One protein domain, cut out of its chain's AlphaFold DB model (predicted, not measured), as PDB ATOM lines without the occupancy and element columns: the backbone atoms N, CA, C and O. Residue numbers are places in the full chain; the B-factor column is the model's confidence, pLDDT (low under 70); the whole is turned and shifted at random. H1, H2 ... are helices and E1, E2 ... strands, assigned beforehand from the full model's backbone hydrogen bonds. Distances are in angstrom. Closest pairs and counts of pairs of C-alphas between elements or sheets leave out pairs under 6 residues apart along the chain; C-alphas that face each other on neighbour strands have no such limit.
ATOM      1  N   ASP A  10      -1.616  78.056 295.686       50.69
ATOM      2  CA  ASP A  10      -2.351  77.611 294.490       50.69
ATOM      3  C   ASP A  10      -1.718  76.393 293.793       50.69
ATOM      4  O   ASP A  10      -2.419  75.612 293.141       50.69
ATOM      5  N   HIS A  11      -0.402  76.203 293.951       47.38
ATOM      6  CA  HIS A  11       0.314  75.039 293.423       47.38
ATOM      7  C   HIS A  11       0.028  73.759 294.220       47.38
ATOM      8  O   HIS A  11       0.148  72.672 293.658       47.38
ATOM      9  N   VAL A  12      -0.353  73.879 295.498       44.66
ATOM     10  CA  VAL A  12      -0.574  72.754 296.427       44.66
ATOM     11  C   VAL A  12      -2.064  72.528 296.697       44.66
ATOM     12  O   VAL A  12      -2.525  71.392 296.738       44.66
ATOM     13  N   GLU A  13      -2.836  73.604 296.845       45.84
ATOM     14  CA  GLU A  13      -4.239  73.589 297.266       45.84
ATOM     15  C   GLU A  13      -5.230  73.516 296.098       45.84
ATOM     16  O   GLU A  13      -6.408  73.226 296.313       45.84
ATOM     17  N   GLY A  14      -4.767  73.712 294.860       54.56
ATOM     18  CA  GLY A  14      -5.608  73.562 293.673       54.56
ATOM     19  C   GLY A  14      -6.479  74.778 293.347       54.56
ATOM     20  O   GLY A  14      -7.516  74.623 292.710       54.56
ATOM     21  N   GLY A  15      -6.053  75.988 293.726       60.66
ATOM     22  CA  GLY A  15      -6.735  77.265 293.453       60.66
ATOM     23  C   GLY A  15      -6.750  77.716 291.983       60.66
ATOM     24  O   GLY A  15      -6.768  78.910 291.703       60.66
ATOM     25  N   PHE A  16      -6.719  76.791 291.024       73.19
ATOM     26  CA  PHE A  16      -6.696  77.097 289.593       73.19
ATOM     27  C   PHE A  16      -8.055  76.820 288.942       73.19
ATOM     28  O   PHE A  16      -8.813  75.945 289.359       73.19
ATOM     29  N   LYS A  17      -8.368  77.551 287.867       79.94
ATOM     30  CA  LYS A  17      -9.530  77.240 287.019       79.94
ATOM     31  C   LYS A  17      -9.109  76.278 285.915       79.94
ATOM     32  O   LYS A  17      -7.953  76.254 285.511       79.94
ATOM     33  N   TRP A  18     -10.038  75.493 285.391       84.81
ATOM     34  CA  TRP A  18      -9.756  74.615 284.257       84.81
ATOM     35  C   TRP A  18      -9.983  75.344 282.933       84.81
ATOM     36  O   TRP A  18     -11.030  75.961 282.747       84.81
ATOM     37  N   VAL A  19      -9.027  75.227 282.014       87.75
ATOM     38  CA  VAL A  19      -9.260  75.427 280.576       87.75
ATOM     39  C   VAL A  19      -9.846  74.141 279.995       87.75
ATOM     40  O   VAL A  19     -10.879  74.176 279.335       87.75
ATOM     41  N   LYS A  20      -9.237  72.993 280.328       88.31
ATOM     42  CA  LYS A  20      -9.696  71.656 279.938       88.31
ATOM     43  C   LYS A  20      -9.669  70.723 281.145       88.31
ATOM     44  O   LYS A  20      -8.613  70.521 281.744       88.31
ATOM     45  N   LYS A  21     -10.840  70.210 281.529       88.00
ATOM     46  CA  LYS A  21     -11.019  69.338 282.699       88.00
ATOM     47  C   LYS A  21     -10.705  67.876 282.363       88.00
ATOM     48  O   LYS A  21     -10.932  67.470 281.228       88.00
ATOM     49  N   PRO A  22     -10.271  67.074 283.346       83.44
ATOM     50  CA  PRO A  22     -10.301  65.621 283.233       83.44
ATOM     51  C   PRO A  22     -11.754  65.134 283.239       83.44
ATOM     52  O   PRO A  22     -12.504  65.435 284.170       83.44
ATOM     53  N   ASP A  23     -12.169  64.386 282.218       87.19
ATOM     54  CA  ASP A  23     -13.575  63.997 282.059       87.19
ATOM     55  C   ASP A  23     -13.820  62.528 281.684       87.19
ATOM     56  O   ASP A  23     -14.980  62.119 281.635       87.19
ATOM     57  N   CYS A  24     -12.774  61.711 281.525       90.75
ATOM     58  CA  CYS A  24     -12.917  60.362 280.968       90.75
ATOM     59  C   CYS A  24     -13.723  59.376 281.836       90.75
ATOM     60  O   CYS A  24     -14.394  58.502 281.295       90.75
ATOM     61  N   CYS A  25     -13.666  59.473 283.169       93.56
ATOM     62  CA  CYS A  25     -14.465  58.643 284.077       93.56
ATOM     63  C   CYS A  25     -14.635  59.304 285.452       93.56
ATOM     64  O   CYS A  25     -13.916  60.245 285.797       93.56
ATOM     65  N   GLN A  26     -15.589  58.808 286.248       93.31
ATOM     66  CA  GLN A  26     -15.850  59.349 287.585       93.31
ATOM     67  C   GLN A  26     -14.667  59.123 288.535       93.31
ATOM     68  O   GLN A  26     -14.331  60.011 289.308       93.31
ATOM     69  N   GLN A  27     -13.986  57.981 288.429       93.31
ATOM     70  CA  GLN A  27     -12.823  57.655 289.257       93.31
ATOM     71  C   GLN A  27     -11.686  58.661 289.055       93.31
ATOM     72  O   GLN A  27     -11.093  59.111 290.029       93.31
ATOM     73  N   LEU A  28     -11.426  59.076 287.808       91.19
ATOM     74  CA  LEU A  28     -10.413  60.091 287.528       91.19
ATOM     75  C   LEU A  28     -10.794  61.441 288.148       91.19
ATOM     76  O   LEU A  28      -9.946  62.089 288.753       91.19
ATOM     77  N   LYS A  29     -12.062  61.854 288.021       90.44
ATOM     78  CA  LYS A  29     -12.561  63.111 288.605       90.44
ATOM     79  C   LYS A  29     -12.381  63.117 290.121       90.44
ATOM     80  O   LYS A  29     -11.759  64.037 290.644       90.44
ATOM     81  N   ASN A  30     -12.820  62.049 290.788       90.12
ATOM     82  CA  ASN A  30     -12.664  61.893 292.232       90.12
ATOM     83  C   ASN A  30     -11.185  61.919 292.633       90.12
ATOM     84  O   ASN A  30     -10.820  62.618 293.565       90.12
ATOM     85  N   ALA A  31     -10.307  61.243 291.887       88.62
ATOM     86  CA  ALA A  31      -8.877  61.231 292.188       88.62
ATOM     87  C   ALA A  31      -8.212  62.616 292.074       88.62
ATOM     88  O   ALA A  31      -7.244  62.888 292.788       88.62
ATOM     89  N   PHE A  32      -8.712  63.500 291.203       86.56
ATOM     90  CA  PHE A  32      -8.288  64.902 291.170       86.56
ATOM     91  C   PHE A  32      -8.843  65.710 292.348       86.56
ATOM     92  O   PHE A  32      -8.114  66.515 292.923       86.56
ATOM     93  N   GLU A  33     -10.110  65.504 292.710       84.50
ATOM     94  CA  GLU A  33     -10.766  66.197 293.829       84.50
ATOM     95  C   GLU A  33     -10.153  65.814 295.183       84.50
ATOM     96  O   GLU A  33      -9.842  66.681 295.997       84.50
ATOM     97  N   GLU A  34      -9.886  64.525 295.383       84.06
ATOM     98  CA  GLU A  34      -9.256  63.955 296.579       84.06
ATOM     99  C   GLU A  34      -7.729  64.149 296.600       84.06
ATOM    100  O   GLU A  34      -7.067  63.761 297.560       84.06
ATOM    101  N   ARG A  35      -7.158  64.785 295.567       80.50
ATOM    102  CA  ARG A  35      -5.721  65.092 295.445       80.50
ATOM    103  C   ARG A  35      -4.816  63.852 295.456       80.50
ATOM    104  O   ARG A  35      -3.662  63.934 295.864       80.50
ATOM    105  N   PHE A  36      -5.296  62.719 294.948       82.62
ATOM    106  CA  PHE A  36      -4.446  61.563 294.633       82.62
ATOM    107  C   PHE A  36      -3.657  61.768 293.337       82.62
ATOM    108  O   PHE A  36      -2.535  61.273 293.186       82.62
ATOM    109  N   ILE A  37      -4.254  62.504 292.398       88.12
ATOM    110  CA  ILE A  37      -3.634  62.886 291.137       88.12
ATOM    111  C   ILE A  37      -3.396  64.393 291.127       88.12
ATOM    112  O   ILE A  37      -4.285  65.204 291.384       88.12
ATOM    113  N   PHE A  38      -2.171  64.763 290.776       87.25
ATOM    114  CA  PHE A  38      -1.681  66.128 290.760       87.25
ATOM    115  C   PHE A  38      -1.454  66.579 289.325       87.25
ATOM    116  O   PHE A  38      -0.917  65.842 288.501       87.25
ATOM    117  N   VAL A  39      -1.805  67.825 289.032       88.06
ATOM    118  CA  VAL A  39      -1.466  68.466 287.757       88.06
ATOM    119  C   VAL A  39      -0.344  69.465 288.009       88.06
ATOM    120  O   VAL A  39      -0.504  70.372 288.830       88.06
ATOM    121  N   ALA A  40       0.778  69.321 287.312       85.12
ATOM    122  CA  ALA A  40       1.877  70.276 287.379       85.12
ATOM    123  C   ALA A  40       1.560  71.547 286.582       85.12
ATOM    124  O   ALA A  40       0.759  71.532 285.654       85.12
ATOM    125  N   SER A  41       2.228  72.652 286.910       81.56
ATOM    126  CA  SER A  41       2.138  73.899 286.132       81.56
ATOM    127  C   SER A  41       2.886  73.819 284.797       81.56
ATOM    128  O   SER A  41       2.708  74.680 283.942       81.56
ATOM    129  N   MET A  42       3.719  72.791 284.616       81.00
ATOM    130  CA  MET A  42       4.449  72.543 283.377       81.00
ATOM    131  C   MET A  42       3.465  72.143 282.276       81.00
ATOM    132  O   MET A  42       2.571  71.327 282.520       81.00
ATOM    133  N   VAL A  43       3.625  72.753 281.107       85.25
ATOM    134  CA  VAL A  43       2.800  72.545 279.919       85.25
ATOM    135  C   VAL A  43       3.663  71.859 278.870       85.25
ATOM    136  O   VAL A  43       4.832  72.207 278.722       85.25
ATOM    137  N   ASP A  44       3.089  70.881 278.191       82.44
ATOM    138  CA  ASP A  44       3.687  70.145 277.086       82.44
ATOM    139  C   ASP A  44       2.782  70.254 275.849       82.44
ATOM    140  O   ASP A  44       1.570  70.453 275.975       82.44
ATOM    141  N   GLY A  45       3.373  70.133 274.661       84.31
ATOM    142  CA  GLY A  45       2.710  70.358 273.374       84.31
ATOM    143  C   GLY A  45       2.659  71.823 272.917       84.31
ATOM    144  O   GLY A  45       3.191  72.728 273.560       84.31
ATOM    145  N   GLU A  46       2.013  72.042 271.771       83.19
ATOM    146  CA  GLU A  46       1.806  73.356 271.147       83.19
ATOM    147  C   GLU A  46       0.314  73.717 271.145       83.19
ATOM    148  O   GLU A  46      -0.549  72.836 271.060       83.19
ATOM    149  N   GLU A  47      -0.011  75.013 271.219       77.12
ATOM    150  CA  GLU A  47      -1.400  75.472 271.126       77.12
ATOM    151  C   GLU A  47      -2.051  75.013 269.803       77.12
ATOM    152  O   GLU A  47      -1.410  75.056 268.751       77.12
ATOM    153  N   PRO A  48      -3.329  74.580 269.814       78.12
ATOM    154  CA  PRO A  48      -4.277  74.559 270.936       78.12
ATOM    155  C   PRO A  48      -4.312  73.218 271.702       78.12
ATOM    156  O   PRO A  48      -5.238  72.974 272.475       78.12
ATOM    157  N   ASN A  49      -3.362  72.317 271.441       82.06
ATOM    158  CA  ASN A  49      -3.336  70.957 271.990       82.06
ATOM    159  C   ASN A  49      -2.430  70.831 273.221       82.06
ATOM    160  O   ASN A  49      -2.093  69.717 273.624       82.06
ATOM    161  N   ASP A  50      -2.035  71.960 273.801       86.62
ATOM    162  CA  ASP A  50      -1.177  72.000 274.967       86.62
ATOM    163  C   ASP A  50      -1.883  71.384 276.188       86.62
ATOM    164  O   ASP A  50      -3.099  71.488 276.392       86.62
ATOM    165  N   TYR A  51      -1.125  70.674 277.014       88.50
ATOM    166  CA  TYR A  51      -1.651  70.011 278.201       88.50
ATOM    167  C   TYR A  51      -0.663  70.106 279.351       88.50
ATOM    168  O   TYR A  51       0.545  70.202 279.174       88.50
ATOM    169  N   ASN A  52      -1.181  70.083 280.572       90.94
ATOM    170  CA  ASN A  52      -0.346  70.003 281.753       90.94
ATOM    171  C   ASN A  52       0.078  68.562 282.034       90.94
ATOM    172  O   ASN A  52      -0.718  67.632 281.896       90.94
ATOM    173  N   LEU A  53       1.308  68.392 282.521       89.75
ATOM    174  CA  LEU A  53       1.785  67.096 283.002       89.75
ATOM    175  C   LEU A  53       1.019  66.662 284.258       89.75
ATOM    176  O   LEU A  53       0.790  67.461 285.173       89.75
ATOM    177  N   VAL A  54       0.663  65.381 284.314       90.75
ATOM    178  CA  VAL A  54      -0.144  64.789 285.385       90.75
ATOM    179  C   VAL A  54       0.656  63.724 286.118       90.75
ATOM    180  O   VAL A  54       1.370  62.943 285.494       90.75
ATOM    181  N   TYR A  55       0.535  63.693 287.444       91.38
ATOM    182  CA  TYR A  55       1.307  62.818 288.314       91.38
ATOM    183  C   TYR A  55       0.421  62.103 289.325       91.38
ATOM    184  O   TYR A  55      -0.500  62.702 289.873       91.38
ATOM    185  N   ILE A  56       0.752  60.853 289.636       90.50
ATOM    186  CA  ILE A  56       0.168  60.100 290.750       90.50
ATOM    187  C   ILE A  56       1.228  59.826 291.818       90.50
ATOM    188  O   ILE A  56       2.379  59.514 291.498       90.50
ATOM    189  N   MET A  57       0.842  59.937 293.087       88.50
ATOM    190  CA  MET A  57       1.665  59.521 294.225       88.50
ATOM    191  C   MET A  57       1.214  58.125 294.670       88.50
ATOM    192  O   MET A  57       0.157  58.012 295.285       88.50
ATOM    193  N   PRO A  58       1.948  57.050 294.337       85.81
ATOM    194  CA  PRO A  58       1.563  55.711 294.760       85.81
ATOM    195  C   PRO A  58       1.767  55.558 296.265       85.81
ATOM    196  O   PRO A  58       2.820  55.935 296.791       85.81
ATOM    197  N   LEU A  59       0.775  54.962 296.913       85.50
ATOM    198  CA  LEU A  59       0.807  54.596 298.321       85.50
ATOM    199  C   LEU A  59       0.957  53.075 298.454       85.50
ATOM    200  O   LEU A  59       0.558  52.340 297.546       85.50
ATOM    201  N   ASP A  60       1.579  52.618 299.536       89.00
ATOM    202  CA  ASP A  60       1.607  51.205 299.913       89.00
ATOM    203  C   ASP A  60       0.302  50.782 300.612       89.00
ATOM    204  O   ASP A  60      -0.670  51.539 300.682       89.00
ATOM    205  N   ASP A  61       0.261  49.545 301.108       92.06
ATOM    206  CA  ASP A  61      -0.882  48.978 301.827       92.06
ATOM    207  C   ASP A  61      -1.137  49.631 303.195       92.06
ATOM    208  O   ASP A  61      -2.217  49.464 303.763       92.06
ATOM    209  N   THR A  62      -0.184  50.416 303.699       92.94
ATOM    210  CA  THR A  62      -0.320  51.210 304.926       92.94
ATOM    211  C   THR A  62      -0.771  52.646 304.658       92.94
ATOM    212  O   THR A  62      -1.118  53.365 305.595       92.94
ATOM    213  N   GLY A  63      -0.834  53.054 303.385       84.44
ATOM    214  CA  GLY A  63      -1.171  54.417 302.978       84.44
ATOM    215  C   GLY A  63       0.035  55.357 302.915       84.44
ATOM    216  O   GLY A  63      -0.149  56.557 302.711       84.44
ATOM    217  N   GLU A  64       1.257  54.839 303.044       87.88
ATOM    218  CA  GLU A  64       2.481  55.636 302.988       87.88
ATOM    219  C   GLU A  64       3.019  55.742 301.550       87.88
ATOM    220  O   GLU A  64       2.879  54.809 300.754       87.88
ATOM    221  N   PRO A  65       3.656  56.861 301.153       84.94
ATOM    222  CA  PRO A  65       4.209  56.993 299.809       84.94
ATOM    223  C   PRO A  65       5.309  55.961 299.509       84.94
ATOM    224  O   PRO A  65       6.389  55.996 300.096       84.94
ATOM    225  N   VAL A  66       5.112  55.136 298.473       89.25
ATOM    226  CA  VAL A  66       6.104  54.133 298.010       89.25
ATOM    227  C   VAL A  66       7.393  54.795 297.499       89.25
ATOM    228  O   VAL A  66       8.458  54.183 297.413       89.25
ATOM    229  N   ARG A  67       7.308  56.066 297.094       87.88
ATOM    230  CA  ARG A  67       8.429  56.837 296.550       87.88
ATOM    231  C   ARG A  67       8.288  58.322 296.857       87.88
ATOM    232  O   ARG A  67       7.193  58.866 296.921       87.88
ATOM    233  N   LYS A  68       9.434  59.006 296.928       82.00
ATOM    234  CA  LYS A  68       9.519  60.458 297.183       82.00
ATOM    235  C   LYS A  68       9.001  61.340 296.039       82.00
ATOM    236  O   LYS A  68       8.797  62.529 296.247       82.00
ATOM    237  N   LYS A  69       8.882  60.806 294.820       83.50
ATOM    238  CA  LYS A  69       8.493  61.559 293.616       83.50
ATOM    239  C   LYS A  69       7.248  60.945 292.994       83.50
ATOM    240  O   LYS A  69       7.165  59.724 292.926       83.50
ATOM    241  N   GLY A  70       6.351  61.774 292.471       85.50
ATOM    242  CA  GLY A  70       5.198  61.301 291.709       85.50
ATOM    243  C   GLY A  70       5.604  60.602 290.412       85.50
ATOM    244  O   GLY A  70       6.681  60.842 289.862       85.50
ATOM    245  N   ILE A  71       4.731  59.730 289.922       90.19
ATOM    246  CA  ILE A  71       4.856  59.084 288.614       90.19
ATOM    247  C   ILE A  71       4.083  59.914 287.612       90.19
ATOM    248  O   ILE A  71       2.892  60.129 287.820       90.19
ATOM    249  N   ALA A  72       4.726  60.334 286.526       91.50
ATOM    250  CA  ALA A  72       4.005  60.936 285.416       91.50
ATOM    251  C   ALA A  72       3.069  59.899 284.772       91.50
ATOM    252  O   ALA A  72       3.485  58.771 284.502       91.50
ATOM    253  N   ILE A  73       1.824  60.289 284.516       92.12
ATOM    254  CA  ILE A  73       0.833  59.468 283.818       92.12
ATOM    255  C   ILE A  73       0.290  60.229 282.610       92.12
ATOM    256  O   ILE A  73      -0.014  61.416 282.693       92.12
ATOM    257  N   SER A  74       0.161  59.532 281.483       92.56
ATOM    258  CA  SER A  74      -0.439  60.061 280.250       92.56
ATOM    259  C   SER A  74      -1.805  59.447 279.942       92.56
ATOM    260  O   SER A  74      -2.515  59.942 279.075       92.56
ATOM    261  N   HIS A  75      -2.187  58.385 280.653       94.62
ATOM    262  CA  HIS A  75      -3.449  57.674 280.477       94.62
ATOM    263  C   HIS A  75      -4.103  57.422 281.836       94.62
ATOM    264  O   HIS A  75      -3.423  57.238 282.847       94.62
ATOM    265  N   CYS A  76      -5.434  57.424 281.853       93.56
ATOM    266  CA  CYS A  76      -6.245  57.157 283.027       93.56
ATOM    267  C   CYS A  76      -5.989  55.729 283.533       93.56
ATOM    268  O   CYS A  76      -6.246  54.782 282.784       93.56
ATOM    269  N   PRO A  77      -5.566  55.540 284.797       92.19
ATOM    270  CA  PRO A  77      -5.313  54.208 285.347       92.19
ATOM    271  C   PRO A  77      -6.545  53.294 285.370       92.19
ATOM    272  O   PRO A  77      -6.401  52.078 285.402       92.19
ATOM    273  N   TRP A  78      -7.754  53.866 285.357       93.75
ATOM    274  CA  TRP A  78      -9.004  53.111 285.483       93.75
ATOM    275  C   TRP A  78      -9.644  52.726 284.148       93.75
ATOM    276  O   TRP A  78     -10.247  51.663 284.060       93.75
ATOM    277  N   CYS A  79      -9.554  53.572 283.118       94.81
ATOM    278  CA  CYS A  79     -10.217  53.322 281.828       94.81
ATOM    279  C   CYS A  79      -9.282  53.372 280.615       94.81
ATOM    280  O   CYS A  79      -9.736  53.182 279.492       94.81
ATOM    281  N   GLY A  80      -7.991  53.656 280.812       94.62
ATOM    282  CA  GLY A  80      -6.991  53.698 279.745       94.62
ATOM    283  C   GLY A  80      -7.099  54.896 278.798       94.62
ATOM    284  O   GLY A  80      -6.276  55.020 277.902       94.62
ATOM    285  N   THR A  81      -8.069  55.798 278.972       95.56
ATOM    286  CA  THR A  81      -8.213  56.994 278.127       95.56
ATOM    287  C   THR A  81      -7.038  57.952 278.322       95.56
ATOM    288  O   THR A  81      -6.627  58.198 279.455       95.56
ATOM    289  N   GLY A  82      -6.518  58.524 277.232       92.69
ATOM    290  CA  GLY A  82      -5.472  59.549 277.288       92.69
ATOM    291  C   GLY A  82      -5.901  60.769 278.110       92.69
ATOM    292  O   GLY A  82      -7.023  61.259 277.977       92.69
ATOM    293  N   ILE A  83      -5.012  61.255 278.973       90.94
ATOM    294  CA  ILE A  83      -5.256  62.413 279.833       90.94
ATOM    295  C   ILE A  83      -4.751  63.663 279.117       90.94
ATOM    296  O   ILE A  83      -3.564  63.802 278.844       90.94
ATOM    297  N   SER A  84      -5.658  64.599 278.855       90.06
ATOM    298  CA  SER A  84      -5.336  65.910 278.292       90.06
ATOM    299  C   SER A  84      -6.073  66.964 279.107       90.06
ATOM    300  O   SER A  84      -7.256  67.222 278.891       90.06
ATOM    301  N   VAL A  85      -5.382  67.513 280.105       89.75
ATOM    302  CA  VAL A  85      -5.926  68.505 281.040       89.75
ATOM    303  C   VAL A  85      -5.144  69.802 280.942       89.75
ATOM    304  O   VAL A  85      -3.948  69.781 280.671       89.75
ATOM    305  N   ARG A  86      -5.799  70.934 281.201       88.94
ATOM    306  CA  ARG A  86      -5.161  72.250 281.139       88.94
ATOM    307  C   ARG A  86      -5.684  73.167 282.235       88.94
ATOM    308  O   ARG A  86      -6.883  73.445 282.301       88.94
ATOM    309  N   LYS A  87      -4.782  73.656 283.085       86.44
ATOM    310  CA  LYS A  87      -5.041  74.705 284.075       86.44
ATOM    311  C   LYS A  87      -5.020  76.078 283.414       86.44
ATOM    312  O   LYS A  87      -4.197  76.327 282.537       86.44
ATOM    313  N   LYS A  88      -5.872  76.973 283.898       80.62
ATOM    314  CA  LYS A  88      -5.786  78.417 283.701       80.62
ATOM    315  C   LYS A  88      -4.979  78.974 284.874       80.62
ATOM    316  O   LYS A  88      -5.454  78.890 286.009       80.62
ATOM    317  N   ILE A  89      -3.761  79.427 284.583       66.81
ATOM    318  CA  ILE A  89      -2.872  80.112 285.535       66.81
ATOM    319  C   ILE A  89      -3.279  81.584 285.586       66.81
ATOM    320  O   ILE A  89      -3.619  82.120 284.505       66.81
TER     321      ILE A  89
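What this domain is: This is residues 10 to 89 of the 89 residues of an uncharacterized protein of Rhizobium sp. Root564 (UniProt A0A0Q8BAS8). A small, strongly twisted sheet of three strands, E2, E3 and E4, forms a long curved hairpin-like wall, with the two-stranded ribbon E1 and E5 near the bend of E2 and the start of E3, and the short helix H2 near the start of E2. Loops 45 to 50 and 57 to 70, beyond opposite ends of E3, make the longest axis. The printed 80 residues hold two named helices and five named strands, in the order H1 E1 H2 E2 E3 E4 E5; both sheets are antiparallel, and the class is mixed, with only 36 residues in named elements. The whole is compact, radius of gyration of the C-alphas 12.7 A, spanning 41 by 28 by 19 A.

How they stand to each other: Look first at E2, residues 37 to 44, E3, 51 to 56, and E4, 71 to 73, a meander, each strand the antiparallel neighbour of the one before. E2 bends by 82 degrees at residue 41. N 38 and O 55 are 2.8 A apart, and N 56 and O 71 2.9 A, within hydrogen-bond range. E5, residues 86 to 88, pairs antiparallel with E1, 17 to 20: N 88 and O 17 are 2.7 A apart. The closest C-alphas of E3 and E5, Tyr 51 and Arg 86, are 5.1 A apart. H2, residues 26 to 33, only grazes the three-stranded sheet; its closest C-alpha pair with E2 is Ala 31 and Ile 37, 5.6 A. H1, residues 10 to 13, also only grazes it, with residues 11 to 12. In H2 every O i to N i+4 pair is within range; H1 is too short for one.

Where its parts are: Find C-alpha 37 at (-3.634, 62.886, 291.137); E2 runs 17.4 A from there, E3 16.1 A and H2 10.6 A. E5 ends at C-alpha 88, (-5.786, 78.417, 283.701).

The domain as a whole: The farthest C-alphas, Glu 47 and Thr 62, are 41.6 A apart. The printed part has no cut. E3 to E4 and E4 to E5 are long links. Residues 10 to 15 and 89 have pLDDT under 70.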